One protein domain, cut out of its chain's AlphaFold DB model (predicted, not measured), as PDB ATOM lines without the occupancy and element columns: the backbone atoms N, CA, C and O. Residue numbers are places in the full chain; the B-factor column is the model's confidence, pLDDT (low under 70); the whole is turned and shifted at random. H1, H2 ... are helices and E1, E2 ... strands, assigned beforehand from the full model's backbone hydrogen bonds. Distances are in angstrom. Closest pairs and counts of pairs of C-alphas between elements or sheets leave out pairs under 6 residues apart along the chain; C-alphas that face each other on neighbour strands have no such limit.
ATOM      1  N   ILE A 125     218.527 245.570 224.907       88.50
ATOM      2  CA  ILE A 125     217.214 245.180 224.400       88.50
ATOM      3  C   ILE A 125     216.462 244.408 225.487       88.50
ATOM      4  O   ILE A 125     216.967 243.408 225.996       88.50
ATOM      5  N   HIS A 126     215.255 244.857 225.826       88.00
ATOM      6  CA  HIS A 126     214.367 244.211 226.791       88.00
ATOM      7  C   HIS A 126     213.239 243.497 226.056       88.00
ATOM      8  O   HIS A 126     212.482 244.122 225.319       88.00
ATOM      9  N   MET A 127     213.117 242.190 226.279       89.62
ATOM     10  CA  MET A 127     211.983 241.389 225.821       89.62
ATOM     11  C   MET A 127     210.963 241.292 226.954       89.62
ATOM     12  O   MET A 127     211.290 240.812 228.038       89.62
ATOM     13  N   VAL A 128     209.742 241.765 226.720       88.94
ATOM     14  CA  VAL A 128     208.659 241.768 227.709       88.94
ATOM     15  C   VAL A 128     207.484 240.987 227.139       88.94
ATOM     16  O   VAL A 128     206.934 241.370 226.105       88.94
ATOM     17  N   ALA A 129     207.095 239.906 227.813       88.50
ATOM     18  CA  ALA A 129     205.857 239.200 227.512       88.50
ATOM     19  C   ALA A 129     204.667 240.091 227.898       88.50
ATOM     20  O   ALA A 129     204.565 240.553 229.037       88.50
ATOM     21  N   GLN A 130     203.797 240.372 226.935       82.44
ATOM     22  CA  GLN A 130     202.561 241.106 227.145       82.44
ATOM     23  C   GLN A 130     201.393 240.123 227.223       82.44
ATOM     24  O   GLN A 130     201.316 239.185 226.423       82.44
ATOM     25  N   PRO A 131     200.466 240.337 228.172       78.06
ATOM     26  CA  PRO A 131     199.254 239.543 228.227       78.06
ATOM     27  C   PRO A 131     198.459 239.728 226.933       78.06
ATOM     28  O   PRO A 131     198.389 240.836 226.395       78.06
ATOM     29  N   SER A 132     197.852 238.643 226.448       74.19
ATOM     30  CA  SER A 132     196.953 238.702 225.293       74.19
ATOM     31  C   SER A 132     195.839 239.728 225.557       74.19
ATOM     32  O   SER A 132     195.214 239.666 226.622       74.19
ATOM     33  N   PRO A 133     195.564 240.658 224.621       68.75
ATOM     34  CA  PRO A 133     194.486 241.634 224.768       68.75
ATOM     35  C   PRO A 133     193.096 240.981 224.838       68.75
ATOM     36  O   PRO A 133     192.189 241.576 225.416       68.75
ATOM     37  N   GLU A 145     201.108 234.659 224.216       73.88
ATOM     38  CA  GLU A 145     201.768 235.809 224.827       73.88
ATOM     39  C   GLU A 145     202.543 236.537 223.732       73.88
ATOM     40  O   GLU A 145     203.459 235.989 223.116       73.88
ATOM     41  N   ALA A 146     202.147 237.777 223.456       81.94
ATOM     42  CA  ALA A 146     202.872 238.616 222.521       81.94
ATOM     43  C   ALA A 146     204.154 239.100 223.208       81.94
ATOM     44  O   ALA A 146     204.095 239.757 224.247       81.94
ATOM     45  N   VAL A 147     205.324 238.778 222.654       84.00
ATOM     46  CA  VAL A 147     206.604 239.275 223.177       84.00
ATOM     47  C   VAL A 147     206.956 240.574 222.468       84.00
ATOM     48  O   VAL A 147     207.152 240.595 221.255       84.00
ATOM     49  N   SER A 148     207.077 241.648 223.242       88.88
ATOM     50  CA  SER A 148     207.478 242.965 222.750       88.88
ATOM     51  C   SER A 148     208.943 243.246 223.053       88.88
ATOM     52  O   SER A 148     209.454 242.893 224.116       88.88
ATOM     53  N   ILE A 149     209.618 243.888 222.100       90.06
ATOM     54  CA  ILE A 149     211.050 244.184 222.146       90.06
ATOM     55  C   ILE A 149     211.240 245.695 222.288       90.06
ATOM     56  O   ILE A 149     210.829 246.451 221.413       90.06
ATOM     57  N   TYR A 150     211.895 246.124 223.365       90.00
ATOM     58  CA  TYR A 150     212.162 247.532 223.663       90.00
ATOM     59  C   TYR A 150     213.661 247.815 223.674       90.00
ATOM     60  O   TYR A 150     214.440 247.048 224.236       90.00
ATOM     61  N   GLU A 151     214.068 248.940 223.090       88.38
ATOM     62  CA  GLU A 151     215.425 249.461 223.250       88.38
ATOM     63  C   GLU A 151     215.498 250.328 224.509       88.38
ATOM     64  O   GLU A 151     214.741 251.286 224.662       88.38
ATOM     65  N   THR A 152     216.433 250.009 225.402       85.50
ATOM     66  CA  THR A 152     216.671 250.774 226.627       85.50
ATOM     67  C   THR A 152     218.009 251.512 226.529       85.50
ATOM     68  O   THR A 152     219.038 250.876 226.268       85.50
ATOM     69  N   PRO A 153     218.050 252.838 226.780       86.62
ATOM     70  CA  PRO A 153     219.293 253.603 226.781       86.62
ATOM     71  C   PRO A 153     220.324 253.033 227.756       86.62
ATOM     72  O   PRO A 153     220.035 252.773 228.927       86.62
ATOM     73  N   ARG A 154     221.568 252.897 227.289       80.62
ATOM     74  CA  ARG A 154     222.663 252.339 228.092       80.62
ATOM     75  C   ARG A 154     222.987 253.177 229.327       80.62
ATOM     76  O   ARG A 154     223.406 252.611 230.333       80.62
ATOM     77  N   ASP A 155     222.743 254.484 229.289       81.69
ATOM     78  CA  ASP A 155     222.983 255.400 230.412       81.69
ATOM     79  C   ASP A 155     222.199 255.013 231.676       81.69
ATOM     80  O   ASP A 155     222.676 255.238 232.792       81.69
ATOM     81  N   LEU A 156     221.034 254.368 231.513       80.50
ATOM     82  CA  LEU A 156     220.228 253.856 232.623       80.50
ATOM     83  C   LEU A 156     220.933 252.703 233.358       80.50
ATOM     84  O   LEU A 156     220.835 252.589 234.577       80.50
ATOM     85  N   TYR A 157     221.695 251.890 232.625       78.19
ATOM     86  CA  TYR A 157     222.471 250.767 233.155       78.19
ATOM     87  C   TYR A 157     223.926 251.139 233.473       78.19
ATOM     88  O   TYR A 157     224.565 250.476 234.283       78.19
ATOM     89  N   GLY A 158     224.454 252.225 232.900       75.12
ATOM     90  CA  GLY A 158     225.834 252.681 233.107       75.12
ATOM     91  C   GLY A 158     226.154 253.082 234.552       75.12
ATOM     92  O   GLY A 158     227.317 253.103 234.944       75.12
ATOM     93  N   LYS A 159     225.123 253.358 235.360       76.19
ATOM     94  CA  LYS A 159     225.242 253.652 236.797       76.19
ATOM     95  C   LYS A 159     225.086 252.422 237.691       76.19
ATOM     96  O   LYS A 159     225.290 252.536 238.899       76.19
ATOM     97  N   ILE A 160     224.725 251.263 237.137       76.56
ATOM     98  CA  ILE A 160     224.585 250.036 237.919       76.56
ATOM     99  C   ILE A 160     225.991 249.532 238.232       76.56
ATOM    100  O   ILE A 160     226.674 248.932 237.405       76.56
ATOM    101  N   ARG A 161     226.445 249.824 239.450       79.81
ATOM    102  CA  ARG A 161     227.708 249.316 239.973       79.81
ATOM    103  C   ARG A 161     227.420 247.983 240.639       79.81
ATOM    104  O   ARG A 161     226.796 247.938 241.694       79.81
ATOM    105  N   LEU A 162     227.867 246.910 240.006       82.25
ATOM    106  CA  LEU A 162     227.938 245.613 240.658       82.25
ATOM    107  C   LEU A 162     229.016 245.694 241.746       82.25
ATOM    108  O   LEU A 162     230.019 246.399 241.576       82.25
ATOM    109  N   ALA A 163     228.822 244.994 242.863       88.31
ATOM    110  CA  ALA A 163     229.920 244.822 243.807       88.31
ATOM    111  C   ALA A 163     231.088 244.104 243.092       88.31
ATOM    112  O   ALA A 163     230.826 243.299 242.194       88.31
ATOM    113  N   PRO A 164     232.358 244.365 243.458       88.00
ATOM    114  CA  PRO A 164     233.519 243.850 242.724       88.00
ATOM    115  C   PRO A 164     233.498 242.338 242.474       88.00
ATOM    116  O   PRO A 164     233.881 241.903 241.396       88.00
ATOM    117  N   ASN A 165     232.976 241.563 243.427       91.12
ATOM    118  CA  ASN A 165     232.925 240.103 243.358       91.12
ATOM    119  C   ASN A 165     231.569 239.568 242.888       91.12
ATOM    120  O   ASN A 165     231.392 238.364 242.791       91.12
ATOM    121  N   MET A 166     230.589 240.429 242.606       91.19
ATOM    122  CA  MET A 166     229.217 239.998 242.330       91.19
ATOM    123  C   MET A 166     229.132 239.120 241.073       91.19
ATOM    124  O   MET A 166     228.298 238.228 240.988       91.19
ATOM    125  N   ILE A 167     230.005 239.366 240.095       86.00
ATOM    126  CA  ILE A 167     230.091 238.559 238.872       86.00
ATOM    127  C   ILE A 167     230.659 237.168 239.185       86.00
ATOM    128  O   ILE A 167     230.175 236.180 238.640       86.00
ATOM    129  N   ASP A 168     231.640 237.095 240.084       88.94
ATOM    130  CA  ASP A 168     232.299 235.845 240.468       88.94
ATOM    131  C   ASP A 168     231.421 235.015 241.418       88.94
ATOM    132  O   ASP A 168     231.275 233.806 241.249       88.94
ATOM    133  N   GLU A 169     230.778 235.667 242.387       90.31
ATOM    134  CA  GLU A 169     229.865 235.052 243.358       90.31
ATOM    135  C   GLU A 169     228.582 234.538 242.697       90.31
ATOM    136  O   GLU A 169     228.008 233.538 243.134       90.31
ATOM    137  N   HIS A 170     228.156 235.183 241.609       89.31
ATOM    138  CA  HIS A 170     227.021 234.752 240.798       89.31
ATOM    139  C   HIS A 170     227.445 234.146 239.456       89.31
ATOM    140  O   HIS A 170     226.672 234.157 238.495       89.31
ATOM    141  N   TYR A 171     228.646 233.569 239.384       91.69
ATOM    142  CA  TYR A 171     229.067 232.835 238.201       91.69
ATOM    143  C   TYR A 171     228.237 231.556 238.052       91.69
ATOM    144  O   TYR A 171     228.386 230.609 238.823       91.69
ATOM    145  N   MET A 172     227.360 231.520 237.045       95.06
ATOM    146  CA  MET A 172     226.470 230.391 236.755       95.06
ATOM    147  C   MET A 172     226.866 229.720 235.426       95.06
ATOM    148  O   MET A 172     226.336 230.082 234.374       95.06
ATOM    149  N   PRO A 173     227.762 228.713 235.437       93.56
ATOM    150  CA  PRO A 173     228.224 228.045 234.217       93.56
ATOM    151  C   PRO A 173     227.084 227.425 233.398       93.56
ATOM    152  O   PRO A 173     227.092 227.480 232.172       93.56
ATOM    153  N   SER A 174     226.075 226.866 234.073       95.44
ATOM    154  CA  SER A 174     224.916 226.247 233.419       95.44
ATOM    155  C   SER A 174     224.097 227.248 232.605       95.44
ATOM    156  O   SER A 174     223.588 226.904 231.540       95.44
ATOM    157  N   TYR A 175     223.990 228.493 233.081       93.94
ATOM    158  CA  TYR A 175     223.324 229.565 232.342       93.94
ATOM    159  C   TYR A 175     224.088 229.885 231.053       93.94
ATOM    160  O   TYR A 175     223.486 229.932 229.984       93.94
TER     161      TYR A 175
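This is residues 125 to 133 and 145 to 175 of the 204 residues of an uncharacterized protein of Triticum turgidum subsp. durum (UniProt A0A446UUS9). Look first for a narrow ribbon of two antiparallel strands, E1 and E2, with a long arm that leaves the far end of E2 and swings away in a wide arc through two short helices, H1 and H2. Residues 155 to 175 of this arm stand free and do not fold back on the ribbon, and the whole is open, with no shared core. The printed part has 40 residues, with two named strands and two named helices in the order E1, E2, H1, H2, and its class is mixed, helices and strands. It is extended, with a radius of gyration of the C-alphas of 15.0 A, and only just flat, spanning 43 by 29 by 11 A.

Start at strand E1, residues 125 to 130, and set beside it its neighbour E2, residues 146 to 152. The two are antiparallel, with 150 degrees between their N-to-C directions. C-alphas 129 and 147 face each other at 4.4 A, and C-alphas 125 and 151 at 4.8 A. Look for N 126 and O 150, 2.8 A apart, and N 148 and O 128, 2.9 A apart, both within hydrogen-bond range. A tight link of one residue leads from E2 to helix H1, residues 154 to 158, which is apart from E1. Farther on, helix H2, residues 166 to 169, is apart from E1, E2 and H1. In H1 every O i to N i+4 pair is within hydrogen-bond range; H2, with four residues, is too short for such a pair.

Find C-alpha 125 at (217.214, 245.180, 224.400); from there E1 runs 15.5 A to C-alpha 130 at (202.561, 241.106, 227.145). Past the cut, E2 covers 18.8 A from Ala 146 to Thr 152, whose C-alpha is at (216.671, 250.774, 226.627). H1 then takes you from Arg 154 to Gly 158, 5.9 A between their C-alphas. H2 goes from Met 166 to Glu 169, 5.1 A between their C-alphas, and ends at C-alpha 169, (229.865, 235.052, 243.358).

The two C-alphas farthest apart are those of Pro 133 and Pro 164, at 43.0 A. Residues 134 to 144 are not printed, and C-alphas 133 and 145 are 9.3 A apart across this cut, which lies in the link from E1 to E2. Of the links that are printed whole, E2 to H1 is tight and H1 to H2, with seven residues, is short. In the B-factor column you will find a mean pLDDT of the printed part of 85.3, with one residue, Pro 133, under 70.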